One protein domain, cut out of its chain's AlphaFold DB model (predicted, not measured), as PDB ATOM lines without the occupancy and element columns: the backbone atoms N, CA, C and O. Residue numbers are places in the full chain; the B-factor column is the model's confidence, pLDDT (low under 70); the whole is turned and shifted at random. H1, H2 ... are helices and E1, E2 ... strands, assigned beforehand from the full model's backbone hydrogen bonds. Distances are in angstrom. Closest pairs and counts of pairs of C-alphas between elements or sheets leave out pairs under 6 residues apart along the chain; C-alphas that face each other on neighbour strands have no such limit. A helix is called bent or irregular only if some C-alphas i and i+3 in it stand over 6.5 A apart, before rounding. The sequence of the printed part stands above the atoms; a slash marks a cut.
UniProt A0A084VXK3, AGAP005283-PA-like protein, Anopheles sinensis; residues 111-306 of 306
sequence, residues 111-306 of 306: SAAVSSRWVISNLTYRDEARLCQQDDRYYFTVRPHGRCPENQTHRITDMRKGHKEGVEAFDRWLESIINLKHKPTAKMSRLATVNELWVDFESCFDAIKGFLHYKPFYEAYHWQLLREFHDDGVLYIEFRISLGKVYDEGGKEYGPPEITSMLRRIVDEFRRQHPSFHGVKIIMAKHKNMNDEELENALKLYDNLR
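Overview. This is residues 111 to 306 of the 306 residues of the protein "AGAP005283-PA-like protein" of Anopheles sinensis (UniProt A0A084VXK3). Two lobes meet where H5 turns into H6: the first is a small three-stranded sheet with H5 along its edge beside E2 and the hairpin of H2 and H3 at its rim, and the second is a pair of parallel strands, E4 and E5, with H6 and H7 packed on it. H8 lies at the far end of the second lobe and touches no helix. The printed part has 196 residues, with eight named helices and five named strands in the order H1 E1 E2 E3 H2 H3 H4 H5 H6 E4 H7 E5 H8. The sheet E2 E1 E3 is antiparallel and the class is mixed, helices and strands. The whole is compact, with a radius of gyration of the C-alphas of 17.9 A and spans of 50 by 43 by 42 A.

Arrangement. In the largest sheet E1, residues 130 to 134, is the inner strand. It forms a hairpin with E2, residues 137 to 141, where N 132 and O 139 are 2.8 A apart, within hydrogen-bond range. E3, residues 153 to 155, is its other antiparallel neighbour, with N 131 and O 154 at 2.8 A. H5, residues 194 to 212, stands at the sheet's level, at a height of 2.6 A; the closest C-alphas of E2 and H5 are those of Tyr 139 and Ala 207, 4.2 A. H2, residues 156 to 162, and H3, residues 167 to 178, are a helical hairpin, closest at the C-alphas of Arg 160 and Val 167, 5.9 A; both only graze the sheet. H3 touches H1, residues 116 to 123, at Glu 175 and Ser 116, C-alphas 6.2 A apart. H4, residues 184 to 187, touches H5, with the C-alphas of Thr 185 and Leu 197 closest at 7.2 A. H5 and H6, residues 215 to 231, touch only at the corner, with the C-alphas of Leu 212 and Tyr 218 closest at 4.9 A. H6 touches H7, residues 256 to 273, at a steep tilt of 43 degrees, the same way; the closest C-alphas are those of Trp 223 and Ile 266, 6.7 A. E4, residues 234 to 241, H7 and E5, residues 279 to 284, form a strand-helix-strand unit, two parallel neighbour strands with a helix between, and its crossover is right-handed; N 281 and O 237 are 2.9 A apart. H8, residues 292 to 304, is near H7. Each O i to N i+4 pair is within hydrogen-bond range in H1, H2, H6, H7 and H8, against 6 of 8 in H3 and 12 of 15 in H5; H4 is too short for such a pair.

Along the chain. H1 begins at C-alpha 116, (3.932, -0.869, -47.035), and H8 ends at C-alpha 304, (5.575, -24.369, -24.007). From first to last C-alpha H5 measures 27.1 A, H7 25.9 A, H6 24.2 A and E4 18.9 A. H5 is irregular: C-alphas 207 and 210 are 7.2 A apart.

Size, cuts and confidence. The C-alphas farthest apart are those of Lys 164 and Asp 303, 52.4 A. The printed part has no cut. The links E2 to E3 and E4 to H7 are long. The mean pLDDT of the printed part is 94.0; residues 185 to 190 and 306 are under 70.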
ATOM      1  N   SER A 111       6.836  -8.546 -39.203       94.81
ATOM      2  CA  SER A 111       6.319  -7.176 -39.299       94.81
ATOM      3  C   SER A 111       6.784  -6.376 -40.524       94.81
ATOM      4  O   SER A 111       6.242  -5.300 -40.765       94.81
ATOM      5  N   ALA A 112       7.742  -6.884 -41.307       95.62
ATOM      6  CA  ALA A 112       8.213  -6.274 -42.559       95.62
ATOM      7  C   ALA A 112       7.943  -7.156 -43.789       95.62
ATOM      8  O   ALA A 112       8.577  -6.988 -44.829       95.62
ATOM      9  N   ALA A 113       7.031  -8.120 -43.671       97.44
ATOM     10  CA  ALA A 113       6.794  -9.134 -44.692       97.44
ATOM     11  C   ALA A 113       5.683  -8.786 -45.696       97.44
ATOM     12  O   ALA A 113       5.443  -9.551 -46.623       97.44
ATOM     13  N   VAL A 114       5.001  -7.658 -45.512       98.56
ATOM     14  CA  VAL A 114       3.941  -7.175 -46.404       98.56
ATOM     15  C   VAL A 114       4.312  -5.803 -46.934       98.56
ATOM     16  O   VAL A 114       4.827  -4.964 -46.189       98.56
ATOM     17  N   SER A 115       4.009  -5.554 -48.205       98.19
ATOM     18  CA  SER A 115       4.222  -4.257 -48.834       98.19
ATOM     19  C   SER A 115       3.592  -3.108 -48.030       98.19
ATOM     20  O   SER A 115       2.403  -3.104 -47.699       98.19
ATOM     21  N   SER A 116       4.390  -2.072 -47.746       98.06
ATOM     22  CA  SER A 116       3.932  -0.869 -47.035       98.06
ATOM     23  C   SER A 116       2.744  -0.213 -47.737       98.06
ATOM     24  O   SER A 116       1.780   0.192 -47.092       98.06
ATOM     25  N   ARG A 117       2.754  -0.201 -49.075       97.56
ATOM     26  CA  ARG A 117       1.647   0.299 -49.893       97.56
ATOM     27  C   ARG A 117       0.340  -0.450 -49.637       97.56
ATOM     28  O   ARG A 117      -0.707   0.194 -49.564       97.56
ATOM     29  N   TRP A 118       0.364  -1.779 -49.490       98.62
ATOM     30  CA  TRP A 118      -0.841  -2.534 -49.140       98.62
ATOM     31  C   TRP A 118      -1.317  -2.191 -47.727       98.62
ATOM     32  O   TRP A 118      -2.508  -1.983 -47.522       98.62
ATOM     33  N   VAL A 119      -0.397  -2.049 -46.765       98.62
ATOM     34  CA  VAL A 119      -0.745  -1.648 -45.392       98.62
ATOM     35  C   VAL A 119      -1.483  -0.309 -45.392       98.62
ATOM     36  O   VAL A 119      -2.548  -0.203 -44.782       98.62
ATOM     37  N   ILE A 120      -0.970   0.690 -46.119       98.44
ATOM     38  CA  ILE A 120      -1.629   1.995 -46.219       98.44
ATOM     39  C   ILE A 120      -2.963   1.865 -46.954       98.44
ATOM     40  O   ILE A 120      -4.000   2.174 -46.378       98.44
ATOM     41  N   SER A 121      -2.974   1.347 -48.179       97.94
ATOM     42  CA  SER A 121      -4.193   1.297 -49.006       97.94
ATOM     43  C   SER A 121      -5.298   0.376 -48.474       97.94
ATOM     44  O   SER A 121      -6.459   0.576 -48.817       97.94
ATOM     45  N   ASN A 122      -4.976  -0.613 -47.636       98.56
ATOM     46  CA  ASN A 122      -5.959  -1.528 -47.061       98.56
ATOM     47  C   ASN A 122      -6.279  -1.203 -45.600       98.56
ATOM     48  O   ASN A 122      -7.421  -0.881 -45.282       98.56
ATOM     49  N   LEU A 123      -5.296  -1.288 -44.700       98.62
ATOM     50  CA  LEU A 123      -5.563  -1.229 -43.260       98.62
ATOM     51  C   LEU A 123      -5.960   0.178 -42.817       98.62
ATOM     52  O   LEU A 123      -6.885   0.326 -42.027       98.62
ATOM     53  N   THR A 124      -5.331   1.219 -43.368       98.56
ATOM     54  CA  THR A 124      -5.638   2.611 -42.984       98.56
ATOM     55  C   THR A 124      -6.935   3.159 -43.593       98.56
ATOM     56  O   THR A 124      -7.324   4.293 -43.316       98.56
ATOM     57  N   TYR A 125      -7.601   2.381 -44.448       98.31
ATOM     58  CA  TYR A 125      -8.918   2.704 -45.005       98.31
ATOM     59  C   TYR A 125     -10.072   2.050 -44.235       98.31
ATOM     60  O   TYR A 125     -11.229   2.305 -44.557       98.31
ATOM     61  N   ARG A 126      -9.775   1.232 -43.218       98.12
ATOM     62  CA  ARG A 126     -10.783   0.627 -42.338       98.12
ATOM     63  C   ARG A 126     -11.185   1.596 -41.227       98.12
ATOM     64  O   ARG A 126     -10.368   2.402 -40.780       98.12
ATOM     65  N   ASP A 127     -12.428   1.505 -40.766       97.06
ATOM     66  CA  ASP A 127     -13.022   2.476 -39.834       97.06
ATOM     67  C   ASP A 127     -12.337   2.524 -38.465       97.06
ATOM     68  O   ASP A 127     -12.338   3.566 -37.799       97.06
ATOM     69  N   GLU A 128     -11.741   1.409 -38.049       97.31
ATOM     70  CA  GLU A 128     -11.043   1.277 -36.777       97.31
ATOM     71  C   GLU A 128      -9.650   1.910 -36.806       97.31
ATOM     72  O   GLU A 128      -9.065   2.141 -35.746       97.31
ATOM     73  N   ALA A 129      -9.115   2.208 -37.993       98.38
ATOM     74  CA  ALA A 129      -7.756   2.687 -38.155       98.38
ATOM     75  C   ALA A 129      -7.568   4.080 -37.541       98.38
ATOM     76  O   ALA A 129      -8.194   5.075 -37.924       98.38
ATOM     77  N   ARG A 130      -6.650   4.151 -36.580       98.44
ATOM     78  CA  ARG A 130      -6.268   5.364 -35.865       98.44
ATOM     79  C   ARG A 130      -4.759   5.569 -35.942       98.44
ATOM     80  O   ARG A 130      -3.986   4.624 -36.114       98.44
ATOM     81  N   LEU A 131      -4.354   6.820 -35.793       98.06
ATOM     82  CA  LEU A 131      -2.967   7.231 -35.684       98.06
ATOM     83  C   LEU A 131      -2.777   7.962 -34.360       98.06
ATOM     84  O   LEU A 131      -3.530   8.878 -34.034       98.06
ATOM     85  N   CYS A 132      -1.788   7.522 -33.600       97.69
ATOM     86  CA  CYS A 132      -1.374   8.126 -32.349       97.69
ATOM     87  C   CYS A 132      -0.097   8.935 -32.565       97.69
ATOM     88  O   CYS A 132       0.815   8.436 -33.225       97.69
ATOM     89  N   GLN A 133      -0.023  10.144 -32.009       95.19
ATOM     90  CA  GLN A 133       1.190  10.961 -32.012       95.19
ATOM     91  C   GLN A 133       1.766  11.064 -30.597       95.19
ATOM     92  O   GLN A 133       1.120  11.605 -29.703       95.19
ATOM     93  N   GLN A 134       2.997  10.590 -30.416       92.69
ATOM     94  CA  GLN A 134       3.726  10.648 -29.150       92.69
ATOM     95  C   GLN A 134       5.189  11.019 -29.421       92.69
ATOM     96  O   GLN A 134       5.825  10.376 -30.252       92.69
ATOM     97  N   ASP A 135       5.714  12.032 -28.722       87.50
ATOM     98  CA  ASP A 135       7.124  12.459 -28.786       87.50
ATOM     99  C   ASP A 135       7.643  12.619 -30.233       87.50
ATOM    100  O   ASP A 135       8.654  12.037 -30.624       87.50
ATOM    101  N   ASP A 136       6.883  13.347 -31.062       86.62
ATOM    102  CA  ASP A 136       7.134  13.574 -32.500       86.62
ATOM    103  C   ASP A 136       7.161  12.316 -33.389       86.62
ATOM    104  O   ASP A 136       7.519  12.369 -34.569       86.62
ATOM    105  N   ARG A 137       6.711  11.175 -32.862       92.25
ATOM    106  CA  ARG A 137       6.555   9.916 -33.594       92.25
ATOM    107  C   ARG A 137       5.086   9.557 -33.764       92.25
ATOM    108  O   ARG A 137       4.230   9.926 -32.963       92.25
ATOM    109  N   TYR A 138       4.812   8.798 -34.819       96.25
ATOM    110  CA  TYR A 138       3.471   8.349 -35.167       96.25
ATOM    111  C   TYR A 138       3.362   6.828 -35.075       96.25
ATOM    112  O   TYR A 138       4.233   6.104 -35.562       96.25
ATOM    113  N   TYR A 139       2.270   6.355 -34.481       97.81
ATOM    114  CA  TYR A 139       2.006   4.944 -34.228       97.81
ATOM    115  C   TYR A 139       0.618   4.569 -34.733       97.81
ATOM    116  O   TYR A 139      -0.382   5.202 -34.397       97.81
ATOM    117  N   PHE A 140       0.546   3.511 -35.529       98.25
ATOM    118  CA  PHE A 140      -0.707   2.951 -36.008       98.25
ATOM    119  C   PHE A 140      -1.364   2.122 -34.905       98.25
ATOM    120  O   PHE A 140      -0.750   1.212 -34.347       98.25
ATOM    121  N   THR A 141      -2.625   2.414 -34.600       97.31
ATOM    122  CA  THR A 141      -3.412   1.710 -33.578       97.31
ATOM    123  C   THR A 141      -4.875   1.620 -33.999       97.31
ATOM    124  O   THR A 141      -5.299   2.268 -34.951       97.31
ATOM    125  N   VAL A 142      -5.673   0.825 -33.292       97.19
ATOM    126  CA  VAL A 142      -7.136   0.817 -33.455       97.19
ATOM    127  C   VAL A 142      -7.886   1.272 -32.212       97.19
ATOM    128  O   VAL A 142      -9.100   1.443 -32.252       97.19
ATOM    129  N   ARG A 143      -7.176   1.505 -31.106       94.44
ATOM    130  CA  ARG A 143      -7.756   2.026 -29.869       94.44
ATOM    131  C   ARG A 143      -6.735   2.842 -29.074       94.44
ATOM    132  O   ARG A 143      -5.534   2.574 -29.184       94.44
ATOM    133  N   PRO A 144      -7.197   3.782 -28.244       93.81
ATOM    134  CA  PRO A 144      -6.376   4.393 -27.211       93.81
ATOM    135  C   PRO A 144      -5.879   3.358 -26.191       93.81
ATOM    136  O   PRO A 144      -6.528   2.341 -25.939       93.81
ATOM    137  N   HIS A 145      -4.718   3.612 -25.598       91.56
ATOM    138  CA  HIS A 145      -4.130   2.818 -24.515       91.56
ATOM    139  C   HIS A 145      -3.099   3.654 -23.742       91.56
ATOM    140  O   HIS A 145      -2.844   4.801 -24.085       91.56
ATOM    141  N   GLY A 146      -2.447   3.089 -22.721       88.44
ATOM    142  CA  GLY A 146      -1.587   3.863 -21.809       88.44
ATOM    143  C   GLY A 146      -0.451   4.681 -22.448       88.44
ATOM    144  O   GLY A 146      -0.057   5.688 -21.880       88.44
ATOM    145  N   ARG A 147       0.061   4.289 -23.625       86.56
ATOM    146  CA  ARG A 147       1.071   5.070 -24.379       86.56
ATOM    147  C   ARG A 147       0.458   5.988 -25.442       86.56
ATOM    148  O   ARG A 147       1.123   6.888 -25.916       86.56
ATOM    149  N   CYS A 148      -0.798   5.751 -25.800       91.81
ATOM    150  CA  CYS A 148      -1.543   6.485 -26.813       91.81
ATOM    151  C   CYS A 148      -2.910   6.864 -26.239       91.81
ATOM    152  O   CYS A 148      -3.899   6.183 -26.518       91.81
ATOM    153  N   PRO A 149      -2.976   7.872 -25.355       94.31
ATOM    154  CA  PRO A 149      -4.231   8.327 -24.769       94.31
ATOM    155  C   PRO A 149      -5.180   8.906 -25.832       94.31
ATOM    156  O   PRO A 149      -4.784   9.193 -26.964       94.31
ATOM    157  N   GLU A 150      -6.452   9.082 -25.464       94.56
ATOM    158  CA  GLU A 150      -7.517   9.551 -26.370       94.56
ATOM    159  C   GLU A 150      -7.157  10.878 -27.055       94.56
ATOM    160  O   GLU A 150      -7.313  11.026 -28.260       94.56
ATOM    161  N   ASN A 151      -6.593  11.827 -26.303       93.75
ATOM    162  CA  ASN A 151      -6.218  13.149 -26.811       93.75
ATOM    163  C   ASN A 151      -5.056  13.130 -27.819       93.75
ATOM    164  O   ASN A 151      -4.844  14.132 -28.494       93.75
ATOM    165  N   GLN A 152      -4.309  12.027 -27.905       94.62
ATOM    166  CA  GLN A 152      -3.213  11.828 -28.857       94.62
ATOM    167  C   GLN A 152      -3.593  10.883 -30.000       94.62
ATOM    168  O   GLN A 152      -2.782  10.659 -30.894       94.62
ATOM    169  N   THR A 153      -4.796  10.300 -29.968       97.12
ATOM    170  CA  THR A 153      -5.229   9.258 -30.899       97.12
ATOM    171  C   THR A 153      -6.331   9.786 -31.809       97.12
ATOM    172  O   THR A 153      -7.421  10.130 -31.361       97.12
ATOM    173  N   HIS A 154      -6.083   9.788 -33.114       97.19
ATOM    174  CA  HIS A 154      -6.995  10.360 -34.103       97.19
ATOM    175  C   HIS A 154      -7.401   9.324 -35.149       97.19
ATOM    176  O   HIS A 154      -6.601   8.482 -35.554       97.19
ATOM    177  N   ARG A 155      -8.652   9.377 -35.619       98.00
ATOM    178  CA  ARG A 155      -9.116   8.511 -36.712       98.00
ATOM    179  C   ARG A 155      -8.425   8.907 -38.011       98.00
ATOM    180  O   ARG A 155      -8.480  10.070 -38.412       98.00
ATOM    181  N   ILE A 156      -7.837   7.932 -38.705       98.31
ATOM    182  CA  ILE A 156      -7.113   8.200 -39.954       98.31
ATOM    183  C   ILE A 156      -8.062   8.755 -41.020       98.31
ATOM    184  O   ILE A 156      -7.694   9.677 -41.744       98.31
ATOM    185  N   THR A 157      -9.305   8.270 -41.071       97.62
ATOM    186  CA  THR A 157     -10.338   8.766 -41.992       97.62
ATOM    187  C   THR A 157     -10.590  10.268 -41.847       97.62
ATOM    188  O   THR A 157     -10.761  10.960 -42.852       97.62
ATOM    189  N   ASP A 158     -10.584  10.787 -40.620       97.06
ATOM    190  CA  ASP A 158     -10.852  12.204 -40.357       97.06
ATOM    191  C   ASP A 158      -9.620  13.057 -40.694       97.06
ATOM    192  O   ASP A 158      -9.740  14.086 -41.363       97.06
ATOM    193  N   MET A 159      -8.420  12.571 -40.354       97.06
ATOM    194  CA  MET A 159      -7.155  13.202 -40.753       97.06
ATOM    195  C   MET A 159      -7.003  13.276 -42.279       97.06
ATOM    196  O   MET A 159      -6.636  14.320 -42.815       97.06
ATOM    197  N   ARG A 160      -7.343  12.190 -42.987       97.44
ATOM    198  CA  ARG A 160      -7.277  12.095 -44.452       97.44
ATOM    199  C   ARG A 160      -8.187  13.120 -45.126       97.44
ATOM    200  O   ARG A 160      -7.763  13.770 -46.076       97.44
ATOM    201  N   LYS A 161      -9.420  13.295 -44.632       95.19
ATOM    202  CA  LYS A 161     -10.372  14.300 -45.147       95.19
ATOM    203  C   LYS A 161      -9.889  15.735 -44.926       95.19
ATOM    204  O   LYS A 161     -10.153  16.594 -45.760       95.19
ATOM    205  N   GLY A 162      -9.207  15.991 -43.810       93.56
ATOM    206  CA  GLY A 162      -8.699  17.317 -43.448       93.56
ATOM    207  C   GLY A 162      -7.347  17.691 -44.069       93.56
ATOM    208  O   GLY A 162      -6.879  18.811 -43.858       93.56
ATOM    209  N   HIS A 163      -6.691  16.785 -44.801       95.31
ATOM    210  CA  HIS A 163      -5.338  17.018 -45.301       95.31
ATOM    211  C   HIS A 163      -5.322  17.936 -46.534       95.31
ATOM    212  O   HIS A 163      -5.851  17.597 -47.592       95.31
ATOM    213  N   LYS A 164      -4.668  19.098 -46.409       94.38
ATOM    214  CA  LYS A 164      -4.686  20.173 -47.421       94.38
ATOM    215  C   LYS A 164      -4.098  19.774 -48.777       94.38
ATOM    216  O   LYS A 164      -4.575  20.251 -49.798       94.38
ATOM    217  N   GLU A 165      -3.084  18.911 -48.790       94.38
ATOM    218  CA  GLU A 165      -2.398  18.472 -50.017       94.38
ATOM    219  C   GLU A 165      -3.107  17.291 -50.714       94.38
ATOM    220  O   GLU A 165      -2.633  16.780 -51.728       94.38
ATOM    221  N   GLY A 166      -4.261  16.864 -50.188       96.06
ATOM    222  CA  GLY A 166      -5.087  15.807 -50.759       96.06
ATOM    223  C   GLY A 166      -4.754  14.399 -50.262       96.06
ATOM    224  O   GLY A 166      -3.755  14.145 -49.589       96.06
ATOM    225  N   VAL A 167      -5.632  13.457 -50.611       96.94
ATOM    226  CA  VAL A 167      -5.604  12.074 -50.106       96.94
ATOM    227  C   VAL A 167      -4.300  11.353 -50.455       96.94
ATOM    228  O   VAL A 167      -3.724  10.680 -49.606       96.94
ATOM    229  N   GLU A 168      -3.794  11.522 -51.676       96.19
ATOM    230  CA  GLU A 168      -2.573  10.834 -52.103       96.19
ATOM    231  C   GLU A 168      -1.321  11.323 -51.366       96.19
ATOM    232  O   GLU A 168      -0.431  10.529 -51.063       96.19
ATOM    233  N   ALA A 169      -1.227  12.628 -51.090       96.31
ATOM    234  CA  ALA A 169      -0.118  13.190 -50.325       96.31
ATOM    235  C   ALA A 169      -0.138  12.663 -48.887       96.31
ATOM    236  O   ALA A 169       0.901  12.245 -48.370       96.31
ATOM    237  N   PHE A 170      -1.332  12.583 -48.293       97.69
ATOM    238  CA  PHE A 170      -1.528  12.015 -46.967       97.69
ATOM    239  C   PHE A 170      -1.137  10.533 -46.902       97.69
ATOM    240  O   PHE A 170      -0.412  10.127 -45.998       97.69
ATOM    241  N   ASP A 171      -1.542   9.724 -47.884       97.81
ATOM    242  CA  ASP A 171      -1.193   8.301 -47.922       97.81
ATOM    243  C   ASP A 171       0.317   8.079 -48.124       97.81
ATOM    244  O   ASP A 171       0.902   7.214 -47.471       97.81
ATOM    245  N   ARG A 172       0.984   8.896 -48.957       96.12
ATOM    246  CA  ARG A 172       2.456   8.874 -49.078       96.12
ATOM    247  C   ARG A 172       3.143   9.247 -47.764       96.12
ATOM    248  O   ARG A 172       4.172   8.663 -47.422       96.12
ATOM    249  N   TRP A 173       2.587  10.206 -47.025       96.19
ATOM    250  CA  TRP A 173       3.081  10.559 -45.698       96.19
ATOM    251  C   TRP A 173       2.898   9.403 -44.705       96.19
ATOM    252  O   TRP A 173       3.866   9.035 -44.041       96.19
ATOM    253  N   LEU A 174       1.728   8.757 -44.668       97.75
ATOM    254  CA  LEU A 174       1.509   7.567 -43.840       97.75
ATOM    255  C   LEU A 174       2.494   6.441 -44.180       97.75
ATOM    256  O   LEU A 174       3.047   5.812 -43.280       97.75
ATOM    257  N   GLU A 175       2.765   6.205 -45.467       97.44
ATOM    258  CA  GLU A 175       3.731   5.191 -45.895       97.44
ATOM    259  C   GLU A 175       5.148   5.497 -45.387       97.44
ATOM    260  O   GLU A 175       5.872   4.586 -44.985       97.44
ATOM    261  N   SER A 176       5.530   6.778 -45.317       95.44
ATOM    262  CA  SER A 176       6.840   7.205 -44.799       95.44
ATOM    263  C   SER A 176       7.078   6.873 -43.325       95.44
ATOM    264  O   SER A 176       8.226   6.774 -42.881       95.44
ATOM    265  N   ILE A 177       6.009   6.633 -42.564       96.50
ATOM    266  CA  ILE A 177       6.099   6.223 -41.164       96.50
ATOM    267  C   ILE A 177       6.693   4.805 -41.063       96.50
ATOM    268  O   ILE A 177       7.509   4.557 -40.174       96.50
ATOM    269  N   ILE A 178       6.349   3.909 -42.002       97.12
ATOM    270  CA  ILE A 178       6.675   2.467 -41.975       97.12
ATOM    271  C   ILE A 178       7.601   2.002 -43.107       97.12
ATOM    272  O   ILE A 178       7.847   0.806 -43.245       97.12
ATOM    273  N   ASN A 179       8.111   2.912 -43.936       95.19
ATOM    274  CA  ASN A 179       9.000   2.575 -45.043       95.19
ATOM    275  C   ASN A 179      10.229   3.486 -45.061       95.19
ATOM    276  O   ASN A 179      10.136   4.685 -45.336       95.19
ATOM    277  N   LEU A 180      11.399   2.880 -44.837       92.56
ATOM    278  CA  LEU A 180      12.680   3.576 -44.767       92.56
ATOM    279  C   LEU A 180      12.977   4.401 -46.027       92.56
ATOM    280  O   LEU A 180      13.450   5.521 -45.895       92.56
ATOM    281  N   LYS A 181      12.628   3.921 -47.234       90.00
ATOM    282  CA  LYS A 181      12.856   4.652 -48.501       90.00
ATOM    283  C   LYS A 181      12.225   6.047 -48.492       90.00
ATOM    284  O   LYS A 181      12.713   6.959 -49.158       90.00
ATOM    285  N   HIS A 182      11.117   6.201 -47.778       89.81
ATOM    286  CA  HIS A 182      10.336   7.428 -47.758       89.81
ATOM    287  C   HIS A 182      10.695   8.350 -46.584       89.81
ATOM    288  O   HIS A 182      10.222   9.489 -46.567       89.81
ATOM    289  N   LYS A 183      11.561   7.914 -45.657       85.69
ATOM    290  CA  LYS A 183      12.009   8.747 -44.536       85.69
ATOM    291  C   LYS A 183      12.962   9.864 -44.989       85.69
ATOM    292  O   LYS A 183      13.730   9.667 -45.934       85.69
ATOM    293  N   PRO A 184      12.950  11.036 -44.324       73.44
ATOM    294  CA  PRO A 184      13.838  12.151 -44.661       73.44
ATOM    295  C   PRO A 184      15.324  11.768 -44.627       73.44
ATOM    296  O   PRO A 184      16.069  12.098 -45.546       73.44
ATOM    297  N   THR A 185      15.735  10.997 -43.626       68.88
ATOM    298  CA  THR A 185      17.121  10.564 -43.391       68.88
ATOM    299  C   THR A 185      17.632   9.651 -44.506       68.88
ATOM    300  O   THR A 185      18.766   9.793 -44.957       68.88
ATOM    301  N   ALA A 186      16.771   8.790 -45.057       62.06
ATOM    302  CA  ALA A 186      17.085   7.979 -46.232       62.06
ATOM    303  C   ALA A 186      17.276   8.812 -47.509       62.06
ATOM    304  O   ALA A 186      18.063   8.434 -48.375       62.06
ATOM    305  N   LYS A 187      16.608   9.966 -47.633       61.12
ATOM    306  CA  LYS A 187      16.871  10.913 -48.734       61.12
ATOM    307  C   LYS A 187      18.222  11.614 -48.573       61.12
ATOM    308  O   LYS A 187      18.795  12.065 -49.559       61.12
ATOM    309  N   MET A 188      18.748  11.656 -47.351       60.47
ATOM    310  CA  MET A 188      20.085  12.151 -47.025       60.47
ATOM    311  C   MET A 188      21.130  11.023 -46.953       60.47
ATOM    312  O   MET A 188      22.224  11.278 -46.464       60.47
ATOM    313  N   SER A 189      20.832   9.801 -47.432       61.31
ATOM    314  CA  SER A 189      21.593   8.548 -47.198       61.31
ATOM    315  C   SER A 189      23.114   8.611 -47.378       61.31
ATOM    316  O   SER A 189      23.822   7.793 -46.804       61.31
ATOM    317  N   ARG A 190      23.638   9.574 -48.143       64.00
ATOM    318  CA  ARG A 190      25.083   9.796 -48.319       64.00
ATOM    319  C   ARG A 190      25.765  10.490 -47.131       64.00
ATOM    320  O   ARG A 190      26.988  10.516 -47.084       64.00
ATOM    321  N   LEU A 191      24.991  11.072 -46.215       70.12
ATOM    322  CA  LEU A 191      25.454  11.826 -45.044       70.12
ATOM    323  C   LEU A 191      25.037  11.180 -43.714       70.12
ATOM    324  O   LEU A 191      25.626  11.497 -42.687       70.12
ATOM    325  N   ALA A 192      24.033  10.298 -43.729       79.75
ATOM    326  CA  ALA A 192      23.533   9.638 -42.529       79.75
ATOM    327  C   ALA A 192      24.490   8.538 -42.047       79.75
ATOM    328  O   ALA A 192      25.023   7.747 -42.829       79.75
ATOM    329  N   THR A 193      24.672   8.456 -40.737       86.50
ATOM    330  CA  THR A 193      25.415   7.385 -40.077       86.50
ATOM    331  C   THR A 193      24.584   6.105 -39.988       86.50
ATOM    332  O   THR A 193      23.354   6.112 -40.024       86.50
ATOM    333  N   VAL A 194      25.266   4.974 -39.794       88.06
ATOM    334  CA  VAL A 194      24.611   3.675 -39.576       88.06
ATOM    335  C   VAL A 194      23.657   3.719 -38.375       88.06
ATOM    336  O   VAL A 194      22.570   3.155 -38.447       88.06
ATOM    337  N   ASN A 195      24.017   4.421 -37.296       89.06
ATOM    338  CA  ASN A 195      23.177   4.522 -36.100       89.06
ATOM    339  C   ASN A 195      21.884   5.305 -36.365       89.06
ATOM    340  O   ASN A 195      20.817   4.864 -35.947       89.06
ATOM    341  N   GLU A 196      21.959   6.421 -37.093       88.38
ATOM    342  CA  GLU A 196      20.770   7.195 -37.479       88.38
ATOM    343  C   GLU A 196      19.830   6.363 -38.362       88.38
ATOM    344  O   GLU A 196      18.617   6.364 -38.154       88.38
ATOM    345  N   LEU A 197      20.385   5.573 -39.288       89.25
ATOM    346  CA  LEU A 197      19.599   4.654 -40.116       89.25
ATOM    347  C   LEU A 197      18.948   3.529 -39.298       89.25
ATOM    348  O   LEU A 197      17.818   3.149 -39.600       89.25
ATOM    349  N   TRP A 198      19.619   3.006 -38.266       90.88
ATOM    350  CA  TRP A 198      19.037   2.002 -37.366       90.88
ATOM    351  C   TRP A 198      17.874   2.557 -36.548       90.88
ATOM    352  O   TRP A 198      16.853   1.880 -36.440       90.88
ATOM    353  N   VAL A 199      17.985   3.786 -36.036       91.06
ATOM    354  CA  VAL A 199      16.884   4.459 -35.325       91.06
ATOM    355  C   VAL A 199      15.656   4.572 -36.232       91.06
ATOM    356  O   VAL A 199      14.546   4.200 -35.846       91.06
ATOM    357  N   ASP A 200      15.857   5.012 -37.472       91.31
ATOM    358  CA  ASP A 200      14.791   5.101 -38.465       91.31
ATOM    359  C   ASP A 200      14.202   3.736 -38.829       91.31
ATOM    360  O   ASP A 200      12.978   3.589 -38.937       91.31
ATOM    361  N   PHE A 201      15.057   2.734 -39.012       92.81
ATOM    362  CA  PHE A 201      14.651   1.371 -39.321       92.81
ATOM    363  C   PHE A 201      13.777   0.791 -38.206       92.81
ATOM    364  O   PHE A 201      12.647   0.386 -38.477       92.81
ATOM    365  N   GLU A 202      14.237   0.832 -36.951       93.94
ATOM    366  CA  GLU A 202      13.478   0.373 -35.780       93.94
ATOM    367  C   GLU A 202      12.164   1.147 -35.620       93.94
ATOM    368  O   GLU A 202      11.122   0.552 -35.323       93.94
ATOM    369  N   SER A 203      12.170   2.447 -35.938       94.81
ATOM    370  CA  SER A 203      10.966   3.268 -35.831       94.81
ATOM    371  C   SER A 203       9.808   2.797 -36.712       94.81
ATOM    372  O   SER A 203       8.651   2.944 -36.314       94.81
ATOM    373  N   CYS A 204      10.103   2.191 -37.870       96.69
ATOM    374  CA  CYS A 204       9.089   1.629 -38.762       96.69
ATOM    375  C   CYS A 204       8.335   0.476 -38.083       96.69
ATOM    376  O   CYS A 204       7.110   0.380 -38.172       96.69
ATOM    377  N   PHE A 205       9.071  -0.393 -37.385       96.00
ATOM    378  CA  PHE A 205       8.508  -1.559 -36.706       96.00
ATOM    379  C   PHE A 205       7.679  -1.166 -35.494       96.00
ATOM    380  O   PHE A 205       6.600  -1.722 -35.286       96.00
ATOM    381  N   ASP A 206       8.157  -0.194 -34.720       94.88
ATOM    382  CA  ASP A 206       7.394   0.362 -33.609       94.88
ATOM    383  C   ASP A 206       6.065   0.951 -34.086       94.88
ATOM    384  O   ASP A 206       5.026   0.716 -33.468       94.88
ATOM    385  N   ALA A 207       6.093   1.687 -35.201       97.19
ATOM    386  CA  ALA A 207       4.925   2.380 -35.715       97.19
ATOM    387  C   ALA A 207       3.813   1.423 -36.163       97.19
ATOM    388  O   ALA A 207       2.653   1.651 -35.835       97.19
ATOM    389  N   ILE A 208       4.135   0.343 -36.886       97.44
ATOM    390  CA  ILE A 208       3.121  -0.607 -37.390       97.44
ATOM    391  C   ILE A 208       2.610  -1.581 -36.315       97.44
ATOM    392  O   ILE A 208       1.571  -2.222 -36.486       97.44
ATOM    393  N   LYS A 209       3.324  -1.705 -35.192       95.50
ATOM    394  CA  LYS A 209       3.082  -2.725 -34.162       95.50
ATOM    395  C   LYS A 209       1.634  -2.773 -33.671       95.50
ATOM    396  O   LYS A 209       1.104  -3.866 -33.484       95.50
ATOM    397  N   GLY A 210       0.983  -1.624 -33.482       96.12
ATOM    398  CA  GLY A 210      -0.391  -1.578 -32.972       96.12
ATOM    399  C   GLY A 210      -1.422  -2.181 -33.933       96.12
ATOM    400  O   GLY A 210      -2.330  -2.871 -33.473       96.12
ATOM    401  N   PHE A 211      -1.245  -2.032 -35.251       97.94
ATOM    402  CA  PHE A 211      -2.066  -2.735 -36.247       97.94
ATOM    403  C   PHE A 211      -1.872  -4.250 -36.188       97.94
ATOM    404  O   PHE A 211      -2.843  -4.997 -36.269       97.94
ATOM    405  N   LEU A 212      -0.636  -4.715 -35.987       97.25
ATOM    406  CA  LEU A 212      -0.337  -6.148 -35.895       97.25
ATOM    407  C   LEU A 212      -0.792  -6.781 -34.572       97.25
ATOM    408  O   LEU A 212      -0.779  -8.000 -34.450       97.25
ATOM    409  N   HIS A 213      -1.212  -5.991 -33.585       96.94
ATOM    410  CA  HIS A 213      -1.810  -6.504 -32.352       96.94
ATOM    411  C   HIS A 213      -3.340  -6.567 -32.402       96.94
ATOM    412  O   HIS A 213      -3.941  -7.116 -31.487       96.94
ATOM    413  N   TYR A 214      -3.987  -6.041 -33.441       98.06
ATOM    414  CA  TYR A 214      -5.438  -6.121 -33.583       98.06
ATOM    415  C   TYR A 214      -5.822  -7.294 -34.484       98.06
ATOM    416  O   TYR A 214      -5.421  -7.346 -35.645       98.06
ATOM    417  N   LYS A 215      -6.604  -8.245 -33.964       98.19
ATOM    418  CA  LYS A 215      -6.882  -9.541 -34.600       98.19
ATOM    419  C   LYS A 215      -7.365  -9.423 -36.059       98.19
ATOM    420  O   LYS A 215      -6.745 -10.069 -36.903       98.19
ATOM    421  N   PRO A 216      -8.379  -8.607 -36.411       98.31
ATOM    422  CA  PRO A 216      -8.819  -8.480 -37.806       98.31
ATOM    423  C   PRO A 216      -7.736  -7.951 -38.759       98.31
ATOM    424  O   PRO A 216      -7.716  -8.294 -39.943       98.31
ATOM    425  N   PHE A 217      -6.824  -7.109 -38.264       98.56
ATOM    426  CA  PHE A 217      -5.721  -6.567 -39.060       98.56
ATOM    427  C   PHE A 217      -4.563  -7.564 -39.127       98.56
ATOM    428  O   PHE A 217      -3.997  -7.748 -40.199       98.56
ATOM    429  N   TYR A 218      -4.267  -8.266 -38.030       98.31
ATOM    430  CA  TYR A 218      -3.322  -9.380 -37.989       98.31
ATOM    431  C   TYR A 218      -3.707 -10.461 -39.005       98.31
ATOM    432  O   TYR A 218      -2.880 -10.840 -39.829       98.31
ATOM    433  N   GLU A 219      -4.963 -10.920 -39.004       98.31
ATOM    434  CA  GLU A 219      -5.443 -11.953 -39.931       98.31
ATOM    435  C   GLU A 219      -5.319 -11.497 -41.394       98.31
ATOM    436  O   GLU A 219      -4.780 -12.230 -42.225       98.31
ATOM    437  N   ALA A 220      -5.730 -10.262 -41.702       98.62
ATOM    438  CA  ALA A 220      -5.608  -9.707 -43.047       98.62
ATOM    439  C   ALA A 220      -4.146  -9.522 -43.490       98.62
ATOM    440  O   ALA A 220      -3.814  -9.804 -44.639       98.62
ATOM    441  N   TYR A 221      -3.275  -9.066 -42.588       98.69
ATOM    442  CA  TYR A 221      -1.850  -8.884 -42.852       98.69
ATOM    443  C   TYR A 221      -1.172 -10.217 -43.175       98.69
ATOM    444  O   TYR A 221      -0.462 -10.317 -44.167       98.69
ATOM    445  N   HIS A 222      -1.422 -11.266 -42.386       98.62
ATOM    446  CA  HIS A 222      -0.798 -12.571 -42.630       98.62
ATOM    447  C   HIS A 222      -1.371 -13.250 -43.875       98.62
ATOM    448  O   HIS A 222      -0.628 -13.919 -44.584       98.62
ATOM    449  N   TRP A 223      -2.649 -13.036 -44.201       98.69
ATOM    450  CA  TRP A 223      -3.181 -13.459 -45.498       98.69
ATOM    451  C   TRP A 223      -2.457 -12.766 -46.658       98.69
ATOM    452  O   TRP A 223      -2.039 -13.418 -47.615       98.69
ATOM    453  N   GLN A 224      -2.256 -11.448 -46.555       98.81
ATOM    454  CA  GLN A 224      -1.521 -10.694 -47.565       98.81
ATOM    455  C   GLN A 224      -0.069 -11.155 -47.692       98.81
ATOM    456  O   GLN A 224       0.415 -11.280 -48.812       98.81
ATOM    457  N   LEU A 225       0.600 -11.434 -46.571       98.69
ATOM    458  CA  LEU A 225       1.957 -11.975 -46.542       98.69
ATOM    459  C   LEU A 225       2.035 -13.235 -47.405       98.69
ATOM    460  O   LEU A 225       2.839 -13.301 -48.329       98.69
ATOM    461  N   LEU A 226       1.168 -14.219 -47.145       98.75
ATOM    462  CA  LEU A 226       1.160 -15.474 -47.901       98.75
ATOM    463  C   LEU A 226       0.935 -15.230 -49.395       98.75
ATOM    464  O   LEU A 226       1.644 -15.806 -50.219       98.75
ATOM    465  N   ARG A 227       0.003 -14.334 -49.736       98.44
ATOM    466  CA  ARG A 227      -0.294 -13.965 -51.121       98.44
ATOM    467  C   ARG A 227       0.904 -13.331 -51.829       98.44
ATOM    468  O   ARG A 227       1.268 -13.801 -52.896       98.44
ATOM    469  N   GLU A 228       1.542 -12.316 -51.243       98.62
ATOM    470  CA  GLU A 228       2.667 -11.612 -51.885       98.62
ATOM    471  C   GLU A 228       3.852 -12.545 -52.168       98.62
ATOM    472  O   GLU A 228       4.449 -12.472 -53.242       98.62
ATOM    473  N   PHE A 229       4.170 -13.450 -51.239       98.44
ATOM    474  CA  PHE A 229       5.244 -14.427 -51.431       98.44
ATOM    475  C   PHE A 229       4.860 -15.527 -52.428       98.44
ATOM    476  O   PHE A 229       5.674 -15.889 -53.280       98.44
ATOM    477  N   HIS A 230       3.627 -16.033 -52.370       97.94
ATOM    478  CA  HIS A 230       3.135 -17.011 -53.339       97.94
ATOM    479  C   HIS A 230       3.120 -16.444 -54.768       97.94
ATOM    480  O   HIS A 230       3.571 -17.113 -55.697       97.94
ATOM    481  N   ASP A 231       2.671 -15.199 -54.945       97.31
ATOM    482  CA  ASP A 231       2.660 -14.503 -56.239       97.31
ATOM    483  C   ASP A 231       4.082 -14.236 -56.763       97.31
ATOM    484  O   ASP A 231       4.293 -14.086 -57.967       97.31
ATOM    485  N   ASP A 232       5.080 -14.219 -55.876       97.88
ATOM    486  CA  ASP A 232       6.498 -14.216 -56.233       97.88
ATOM    487  C   ASP A 232       7.072 -15.631 -56.444       97.88
ATOM    488  O   ASP A 232       8.276 -15.792 -56.568       97.88
ATOM    489  N   GLY A 233       6.266 -16.691 -56.492       97.62
ATOM    490  CA  GLY A 233       6.755 -18.056 -56.717       97.62
ATOM    491  C   GLY A 233       7.519 -18.657 -55.529       97.62
ATOM    492  O   GLY A 233       8.314 -19.583 -55.714       97.62
ATOM    493  N   VAL A 234       7.309 -18.137 -54.315       98.38
ATOM    494  CA  VAL A 234       7.777 -18.751 -53.066       98.38
ATOM    495  C   VAL A 234       6.726 -19.739 -52.565       98.38
ATOM    496  O   VAL A 234       5.551 -19.417 -52.415       98.38
ATOM    497  N   LEU A 235       7.165 -20.962 -52.283       97.75
ATOM    498  CA  LEU A 235       6.314 -22.096 -51.927       97.75
ATOM    499  C   LEU A 235       6.374 -22.438 -50.431       97.75
ATOM    500  O   LEU A 235       5.537 -23.193 -49.949       97.75
ATOM    501  N   TYR A 236       7.349 -21.913 -49.687       98.62
ATOM    502  CA  TYR A 236       7.519 -22.169 -48.254       98.62
ATOM    503  C   TYR A 236       8.160 -20.974 -47.540       98.62
ATOM    504  O   TYR A 236       9.015 -20.290 -48.106       98.62
ATOM    505  N   ILE A 237       7.760 -20.720 -46.292       98.75
ATOM    506  CA  ILE A 237       8.210 -19.549 -45.528       98.75
ATOM    507  C   ILE A 237       8.654 -19.955 -44.119       98.75
ATOM    508  O   ILE A 237       7.908 -20.598 -43.383       98.75
ATOM    509  N   GLU A 238       9.833 -19.489 -43.704       98.56
ATOM    510  CA  GLU A 238      10.245 -19.444 -42.299       98.56
ATOM    511  C   GLU A 238      10.508 -18.003 -41.866       98.56
ATOM    512  O   GLU A 238      11.500 -17.381 -42.261       98.56
ATOM    513  N   PHE A 239       9.636 -17.465 -41.013       98.00
ATOM    514  CA  PHE A 239       9.782 -16.100 -40.512       98.00
ATOM    515  C   PHE A 239       9.977 -16.026 -39.000       98.00
ATOM    516  O   PHE A 239       9.557 -16.889 -38.230       98.00
ATOM    517  N   ARG A 240      10.620 -14.940 -38.575       97.75
ATOM    518  CA  ARG A 240      10.878 -14.582 -37.185       97.75
ATOM    519  C   ARG A 240       9.708 -13.761 -36.667       97.75
ATOM    520  O   ARG A 240       9.307 -12.783 -37.302       97.75
ATOM    521  N   ILE A 241       9.173 -14.139 -35.511       95.75
ATOM    522  CA  ILE A 241       8.011 -13.485 -34.899       95.75
ATOM    523  C   ILE A 241       8.178 -13.370 -33.382       95.75
ATOM    524  O   ILE A 241       8.675 -14.281 -32.725       95.75
ATOM    525  N   SER A 242       7.744 -12.240 -32.819       92.06
ATOM    526  CA  SER A 242       7.851 -11.950 -31.383       92.06
ATOM    527  C   SER A 242       6.774 -12.596 -30.514       92.06
ATOM    528  O   SER A 242       6.957 -12.678 -29.296       92.06
ATOM    529  N   LEU A 243       5.671 -13.033 -31.134       92.50
ATOM    530  CA  LEU A 243       4.462 -13.556 -30.485       92.50
ATOM    531  C   LEU A 243       3.915 -12.600 -29.410       92.50
ATOM    532  O   LEU A 243       3.533 -13.017 -28.320       92.50
ATOM    533  N   GLY A 244       3.920 -11.297 -29.709       90.94
ATOM    534  CA  GLY A 244       3.240 -10.296 -28.886       90.94
ATOM    535  C   GLY A 244       1.731 -10.540 -28.859       90.94
ATOM    536  O   GLY A 244       1.175 -11.008 -29.848       90.94
ATOM    537  N   LYS A 245       1.084 -10.226 -27.731       94.75
ATOM    538  CA  LYS A 245      -0.359 -10.417 -27.548       94.75
ATOM    539  C   LYS A 245      -1.164  -9.750 -28.665       94.75
ATOM    540  O   LYS A 245      -0.876  -8.620 -29.059       94.75
ATOM    541  N   VAL A 246      -2.213 -10.435 -29.099       97.19
ATOM    542  CA  VAL A 246      -3.197  -9.932 -30.064       97.19
ATOM    543  C   VAL A 246      -4.522  -9.738 -29.333       97.19
ATOM    544  O   VAL A 246      -4.817 -10.502 -28.424       97.19
ATOM    545  N   TYR A 247      -5.328  -8.746 -29.700       97.31
ATOM    546  CA  TYR A 247      -6.655  -8.523 -29.127       97.31
ATOM    547  C   TYR A 247      -7.733  -8.379 -30.202       97.31
ATOM    548  O   TYR A 247      -7.444  -7.962 -31.322       97.31
ATOM    549  N   ASP A 248      -8.974  -8.732 -29.872       96.75
ATOM    550  CA  ASP A 248     -10.135  -8.548 -30.754       96.75
ATOM    551  C   ASP A 248     -10.942  -7.276 -30.439       96.75
ATOM    552  O   ASP A 248     -10.586  -6.487 -29.562       96.75
ATOM    553  N   GLU A 249     -12.027  -7.065 -31.187       94.00
ATOM    554  CA  GLU A 249     -12.966  -5.942 -31.036       94.00
ATOM    555  C   GLU A 249     -13.554  -5.832 -29.622       94.00
ATOM    556  O   GLU A 249     -13.738  -4.727 -29.115       94.00
ATOM    557  N   GLY A 250     -13.792  -6.970 -28.959       94.38
ATOM    558  CA  GLY A 250     -14.273  -7.026 -27.578       94.38
ATOM    559  C   GLY A 250     -13.180  -6.754 -26.541       94.38
ATOM    560  O   GLY A 250     -13.454  -6.738 -25.343       94.38
ATOM    561  N   GLY A 251     -11.936  -6.556 -26.980       93.44
ATOM    562  CA  GLY A 251     -10.780  -6.332 -26.124       93.44
ATOM    563  C   GLY A 251     -10.218  -7.601 -25.489       93.44
ATOM    564  O   GLY A 251      -9.306  -7.488 -24.667       93.44
ATOM    565  N   LYS A 252     -10.703  -8.790 -25.868       96.56
ATOM    566  CA  LYS A 252     -10.141 -10.054 -25.392       96.56
ATOM    567  C   LYS A 252      -8.736 -10.212 -25.951       96.56
ATOM    568  O   LYS A 252      -8.535 -10.122 -27.160       96.56
ATOM    569  N   GLU A 253      -7.777 -10.471 -25.068       97.00
ATOM    570  CA  GLU A 253      -6.388 -10.732 -25.436       97.00
ATOM    571  C   GLU A 253      -6.147 -12.227 -25.685       97.00
ATOM    572  O   GLU A 253      -6.710 -13.090 -25.013       97.00
ATOM    573  N   TYR A 254      -5.268 -12.517 -26.638       97.25
ATOM    574  CA  TYR A 254      -4.832 -13.843 -27.051       97.25
ATOM    575  C   TYR A 254      -3.327 -13.962 -26.818       97.25
ATOM    576  O   TYR A 254      -2.550 -13.091 -27.234       97.25
ATOM    577  N   GLY A 255      -2.927 -15.030 -26.130       95.31
ATOM    578  CA  GLY A 255      -1.535 -15.341 -25.848       95.31
ATOM    579  C   GLY A 255      -0.828 -16.044 -27.011       95.31
ATOM    580  O   GLY A 255      -1.433 -16.329 -28.049       95.31
ATOM    581  N   PRO A 256       0.476 -16.333 -26.859       94.12
ATOM    582  CA  PRO A 256       1.257 -16.995 -27.896       94.12
ATOM    583  C   PRO A 256       0.663 -18.320 -28.417       94.12
ATOM    584  O   PRO A 256       0.617 -18.452 -29.639       94.12
ATOM    585  N   PRO A 257       0.159 -19.268 -27.594       92.81
ATOM    586  CA  PRO A 257      -0.435 -20.515 -28.106       92.81
ATOM    587  C   PRO A 257      -1.681 -20.297 -28.984       92.81
ATOM    588  O   PRO A 257      -1.905 -20.986 -29.985       92.81
ATOM    589  N   GLU A 258      -2.508 -19.315 -28.638       95.31
ATOM    590  CA  GLU A 258      -3.682 -18.952 -29.426       95.31
ATOM    591  C   GLU A 258      -3.286 -18.229 -30.716       95.31
ATOM    592  O   GLU A 258      -3.879 -18.480 -31.766       95.31
ATOM    593  N   ILE A 259      -2.251 -17.383 -30.672       95.62
ATOM    594  CA  ILE A 259      -1.702 -16.706 -31.854       95.62
ATOM    595  C   ILE A 259      -1.090 -17.718 -32.829       95.62
ATOM    596  O   ILE A 259      -1.348 -17.633 -34.030       95.62
ATOM    597  N   THR A 260      -0.330 -18.709 -32.353       94.62
ATOM    598  CA  THR A 260       0.210 -19.762 -33.231       94.62
ATOM    599  C   THR A 260      -0.908 -20.595 -33.852       94.62
ATOM    600  O   THR A 260      -0.859 -20.900 -35.045       94.62
ATOM    601  N   SER A 261      -1.967 -20.889 -33.093       95.25
ATOM    602  CA  SER A 261      -3.165 -21.557 -33.614       95.25
ATOM    603  C   SER A 261      -3.903 -20.708 -34.655       95.25
ATOM    604  O   SER A 261      -4.371 -21.240 -35.664       95.25
ATOM    605  N   MET A 262      -3.976 -19.389 -34.452       96.75
ATOM    606  CA  MET A 262      -4.551 -18.441 -35.406       96.75
ATOM    607  C   MET A 262      -3.756 -18.423 -36.712       96.75
ATOM    608  O   MET A 262      -4.349 -18.583 -37.778       96.75
ATOM    609  N   LEU A 263      -2.430 -18.302 -36.631       97.12
ATOM    610  CA  LEU A 263      -1.549 -18.339 -37.794       97.12
ATOM    611  C   LEU A 263      -1.660 -19.670 -38.543       97.12
ATOM    612  O   LEU A 263      -1.808 -19.671 -39.761       97.12
ATOM    613  N   ARG A 264      -1.656 -20.800 -37.823       97.38
ATOM    614  CA  ARG A 264      -1.838 -22.128 -38.424       97.38
ATOM    615  C   ARG A 264      -3.144 -22.211 -39.212       97.38
ATOM    616  O   ARG A 264      -3.121 -22.662 -40.348       97.38
ATOM    617  N   ARG A 265      -4.256 -21.708 -38.665       98.25
ATOM    618  CA  ARG A 265      -5.548 -21.680 -39.372       98.25
ATOM    619  C   ARG A 265      -5.493 -20.849 -40.660       98.25
ATOM    620  O   ARG A 265      -6.046 -21.289 -41.662       98.25
ATOM    621  N   ILE A 266      -4.835 -19.686 -40.640       98.44
ATOM    622  CA  ILE A 266      -4.644 -18.847 -41.840       98.44
ATOM    623  C   ILE A 266      -3.843 -19.616 -42.898       98.44
ATOM    624  O   ILE A 266      -4.240 -19.660 -44.059       98.44
ATOM    625  N   VAL A 267      -2.742 -20.254 -42.493       98.56
ATOM    626  CA  VAL A 267      -1.867 -21.024 -43.390       98.56
ATOM    627  C   VAL A 267      -2.586 -22.242 -43.961       98.56
ATOM    628  O   VAL A 267      -2.505 -22.483 -45.161       98.56
ATOM    629  N   ASP A 268      -3.308 -22.998 -43.137       98.38
ATOM    630  CA  ASP A 268      -4.063 -24.169 -43.583       98.38
ATOM    631  C   ASP A 268      -5.152 -23.780 -44.584       98.38
ATOM    632  O   ASP A 268      -5.331 -24.461 -45.591       98.38
ATOM    633  N   GLU A 269      -5.845 -22.664 -44.346       98.44
ATOM    634  CA  GLU A 269      -6.834 -22.142 -45.287       98.44
ATOM    635  C   GLU A 269      -6.190 -21.694 -46.603       98.44
ATOM    636  O   GLU A 269      -6.659 -22.062 -47.679       98.44
ATOM    637  N   PHE A 270      -5.062 -20.985 -46.536       98.62
ATOM    638  CA  PHE A 270      -4.322 -20.582 -47.728       98.62
ATOM    639  C   PHE A 270      -3.870 -21.797 -48.549       98.62
ATOM    640  O   PHE A 270      -4.038 -21.823 -49.763       98.62
ATOM    641  N   ARG A 271      -3.375 -22.858 -47.899       98.31
ATOM    642  CA  ARG A 271      -2.960 -24.107 -48.565       98.31
ATOM    643  C   ARG A 271      -4.115 -24.846 -49.240       98.31
ATOM    644  O   ARG A 271      -3.892 -25.482 -50.264       98.31
ATOM    645  N   ARG A 272      -5.339 -24.771 -48.700       98.19
ATOM    646  CA  ARG A 272      -6.527 -25.330 -49.376       98.19
ATOM    647  C   ARG A 272      -6.802 -24.620 -50.698       98.19
ATOM    648  O   ARG A 272      -7.182 -25.277 -51.661       98.19
ATOM    649  N   GLN A 273      -6.596 -23.303 -50.741       98.06
ATOM    650  CA  GLN A 273      -6.800 -22.485 -51.941       98.06
ATOM    651  C   GLN A 273      -5.587 -22.512 -52.889       98.06
ATOM    652  O   GLN A 273      -5.739 -22.319 -54.092       98.06
ATOM    653  N   HIS A 274      -4.397 -22.824 -52.364       97.62
ATOM    654  CA  HIS A 274      -3.128 -22.875 -53.090       97.62
ATOM    655  C   HIS A 274      -2.371 -24.186 -52.791       97.62
ATOM    656  O   HIS A 274      -1.420 -24.179 -52.004       97.62
ATOM    657  N   PRO A 275      -2.746 -25.326 -53.412       96.31
ATOM    658  CA  PRO A 275      -2.171 -26.640 -53.086       96.31
ATOM    659  C   PRO A 275      -0.659 -26.775 -53.331       96.31
ATOM    660  O   PRO A 275      -0.021 -27.655 -52.756       96.31
ATOM    661  N   SER A 276      -0.078 -25.914 -54.173       94.56
ATOM    662  CA  SER A 276       1.369 -25.820 -54.409       94.56
ATOM    663  C   SER A 276       2.141 -25.234 -53.223       94.56
ATOM    664  O   SER A 276       3.349 -25.438 -53.124       94.56
ATOM    665  N   PHE A 277       1.475 -24.513 -52.318       98.12
ATOM    666  CA  PHE A 277       2.109 -23.894 -51.163       98.12
ATOM    667  C   PHE A 277       2.344 -24.927 -50.048       98.12
ATOM    668  O   PHE A 277       1.424 -25.553 -49.515       98.12
ATOM    669  N   HIS A 278       3.604 -25.105 -49.662       97.44
ATOM    670  CA  HIS A 278       4.028 -26.107 -48.684       97.44
ATOM    671  C   HIS A 278       3.738 -25.694 -47.238       97.44
ATOM    672  O   HIS A 278       3.540 -26.562 -46.388       97.44
ATOM    673  N   GLY A 279       3.651 -24.392 -46.955       97.75
ATOM    674  CA  GLY A 279       3.242 -23.867 -45.653       97.75
ATOM    675  C   GLY A 279       4.260 -22.932 -45.012       97.75
ATOM    676  O   GLY A 279       5.097 -22.331 -45.684       97.75
ATOM    677  N   VAL A 280       4.154 -22.798 -43.690       98.38
ATOM    678  CA  VAL A 280       4.941 -21.853 -42.893       98.38
ATOM    679  C   VAL A 280       5.448 -22.519 -41.621       98.38
ATOM    680  O   VAL A 280       4.709 -23.260 -40.968       98.38
ATOM    681  N   LYS A 281       6.681 -22.193 -41.229       97.44
ATOM    682  CA  LYS A 281       7.152 -22.341 -39.849       97.44
ATOM    683  C   LYS A 281       7.521 -20.986 -39.265       97.44
ATOM    684  O   LYS A 281       7.845 -20.036 -39.977       97.44
ATOM    685  N   ILE A 282       7.468 -20.914 -37.944       96.38
ATOM    686  CA  ILE A 282       7.849 -19.722 -37.201       96.38
ATOM    687  C   ILE A 282       9.100 -19.990 -36.381       96.38
ATOM    688  O   ILE A 282       9.285 -21.076 -35.837       96.38
ATOM    689  N   ILE A 283       9.929 -18.963 -36.263       96.25
ATOM    690  CA  ILE A 283      11.053 -18.914 -35.338       96.25
ATOM    691  C   ILE A 283      10.706 -17.840 -34.313       96.25
ATOM    692  O   ILE A 283      10.540 -16.667 -34.666       96.25
ATOM    693  N   MET A 284      10.554 -18.229 -33.048       94.75
ATOM    694  CA  MET A 284      10.328 -17.247 -31.994       94.75
ATOM    695  C   MET A 284      11.577 -16.373 -31.867       94.75
ATOM    696  O   MET A 284      12.678 -16.872 -31.647       94.75
ATOM    697  N   ALA A 285      11.400 -15.067 -32.026       93.56
ATOM    698  CA  ALA A 285      12.485 -14.100 -31.981       93.56
ATOM    699  C   ALA A 285      12.168 -13.000 -30.977       93.56
ATOM    700  O   ALA A 285      11.044 -12.503 -30.909       93.56
ATOM    701  N   LYS A 286      13.171 -12.588 -30.213       91.75
ATOM    702  CA  LYS A 286      13.062 -11.484 -29.267       91.75
ATOM    703  C   LYS A 286      14.138 -10.444 -29.543       91.75
ATOM    704  O   LYS A 286      15.119 -10.719 -30.232       91.75
ATOM    705  N   HIS A 287      13.915  -9.235 -29.042       89.94
ATOM    706  CA  HIS A 287      14.885  -8.161 -29.181       89.94
ATOM    707  C   HIS A 287      16.150  -8.491 -28.382       89.94
ATOM    708  O   HIS A 287      16.059  -9.043 -27.291       89.94
ATOM    709  N   LYS A 288      17.331  -8.158 -28.908       89.00
ATOM    710  CA  LYS A 288      18.607  -8.523 -28.266       89.00
ATOM    711  C   LYS A 288      18.886  -7.756 -26.967       89.00
ATOM    712  O   LYS A 288      19.652  -8.233 -26.147       89.00
ATOM    713  N   ASN A 289      18.260  -6.591 -26.775       89.44
ATOM    714  CA  ASN A 289      18.445  -5.753 -25.581       89.44
ATOM    715  C   ASN A 289      17.539  -6.181 -24.406       89.44
ATOM    716  O   ASN A 289      17.075  -5.322 -23.662       89.44
ATOM    717  N   MET A 290      17.223  -7.471 -24.285       91.06
ATOM    718  CA  MET A 290      16.472  -7.998 -23.142       91.06
ATOM    719  C   MET A 290      17.383  -8.183 -21.931       91.06
ATOM    720  O   MET A 290      18.572  -8.459 -22.090       91.06
ATOM    721  N   ASN A 291      16.812  -8.076 -20.736       94.94
ATOM    722  CA  ASN A 291      17.484  -8.502 -19.511       94.94
ATOM    723  C   ASN A 291      17.376 -10.031 -19.304       94.94
ATOM    724  O   ASN A 291      16.648 -10.723 -20.022       94.94
ATOM    725  N   ASP A 292      18.102 -10.558 -18.315       96.00
ATOM    726  CA  ASP A 292      18.161 -12.002 -18.047       96.00
ATOM    727  C   ASP A 292      16.788 -12.601 -17.682       96.00
ATOM    728  O   ASP A 292      16.465 -13.708 -18.111       96.00
ATOM    729  N   GLU A 293      15.942 -11.857 -16.963       95.81
ATOM    730  CA  GLU A 293      14.586 -12.291 -16.595       95.81
ATOM    731  C   GLU A 293      13.670 -12.392 -17.828       95.81
ATOM    732  O   GLU A 293      12.933 -13.364 -18.012       95.81
ATOM    733  N   GLU A 294      13.727 -11.401 -18.720       93.12
ATOM    734  CA  GLU A 294      13.000 -11.400 -19.991       93.12
ATOM    735  C   GLU A 294      13.445 -12.556 -20.895       93.12
ATOM    736  O   GLU A 294      12.603 -13.194 -21.539       93.12
ATOM    737  N   LEU A 295      14.748 -12.857 -20.921       93.75
ATOM    738  CA  LEU A 295      15.295 -13.996 -21.652       93.75
ATOM    739  C   LEU A 295      14.802 -15.324 -21.067       93.75
ATOM    740  O   LEU A 295      14.332 -16.177 -21.821       93.75
ATOM    741  N   GLU A 296      14.853 -15.497 -19.746       95.12
ATOM    742  CA  GLU A 296      14.368 -16.711 -19.082       95.12
ATOM    743  C   GLU A 296      12.875 -16.942 -19.364       95.12
ATOM    744  O   GLU A 296      12.456 -18.047 -19.724       95.12
ATOM    745  N   ASN A 297      12.066 -15.884 -19.286       92.62
ATOM    746  CA  ASN A 297      10.644 -15.939 -19.619       92.62
ATOM    747  C   ASN A 297      10.403 -16.282 -21.097       92.62
ATOM    748  O   ASN A 297       9.479 -17.037 -21.416       92.62
ATOM    749  N   ALA A 298      11.233 -15.769 -22.009       92.00
ATOM    750  CA  ALA A 298      11.165 -16.138 -23.417       92.00
ATOM    751  C   ALA A 298      11.497 -17.624 -23.631       92.00
ATOM    752  O   ALA A 298      10.777 -18.294 -24.368       92.00
ATOM    753  N   LEU A 299      12.525 -18.163 -22.971       92.81
ATOM    754  CA  LEU A 299      12.892 -19.580 -23.079       92.81
ATOM    755  C   LEU A 299      11.785 -20.502 -22.547       92.81
ATOM    756  O   LEU A 299      11.391 -21.437 -23.241       92.81
ATOM    757  N   LYS A 300      11.186 -20.178 -21.393       93.31
ATOM    758  CA  LYS A 300      10.013 -20.906 -20.870       93.31
ATOM    759  C   LYS A 300       8.847 -20.896 -21.857       93.31
ATOM    760  O   LYS A 300       8.159 -21.899 -22.032       93.31
ATOM    761  N   LEU A 301       8.608 -19.758 -22.512       90.62
ATOM    762  CA  LEU A 301       7.581 -19.663 -23.543       90.62
ATOM    763  C   LEU A 301       7.899 -20.556 -24.748       90.62
ATOM    764  O   LEU A 301       6.996 -21.211 -25.256       90.62
ATOM    765  N   TYR A 302       9.152 -20.587 -25.201       90.19
ATOM    766  CA  TYR A 302       9.580 -21.451 -26.301       90.19
ATOM    767  C   TYR A 302       9.303 -22.929 -26.006       90.19
ATOM    768  O   TYR A 302       8.725 -23.611 -26.851       90.19
ATOM    769  N   ASP A 303       9.632 -23.396 -24.800       89.75
ATOM    770  CA  ASP A 303       9.392 -24.785 -24.396       89.75
ATOM    771  C   ASP A 303       7.897 -25.140 -24.387       89.75
ATOM    772  O   ASP A 303       7.523 -26.238 -24.793       89.75
ATOM    773  N   ASN A 304       7.033 -24.191 -24.013       86.25
ATOM    774  CA  ASN A 304       5.575 -24.369 -24.007       86.25
ATOM    775  C   ASN A 304       4.925 -24.314 -25.402       86.25
ATOM    776  O   ASN A 304       3.744 -24.631 -25.539       86.25
ATOM    777  N   LEU A 305       5.649 -23.849 -26.426       83.50
ATOM    778  CA  LEU A 305       5.160 -23.762 -27.807       83.50
ATOM    779  C   LEU A 305       5.509 -24.996 -28.651       83.50
ATOM    780  O   LEU A 305       5.076 -25.067 -29.806       83.50
ATOM    781  N   ARG A 306       6.311 -25.915 -28.107       63.69
ATOM    782  CA  ARG A 306       6.734 -27.158 -28.758       63.69
ATOM    783  C   ARG A 306       5.651 -28.231 -28.695       63.69
ATOM    784  O   ARG A 306       5.539 -28.964 -29.704       63.69
TER     785      ARG A 306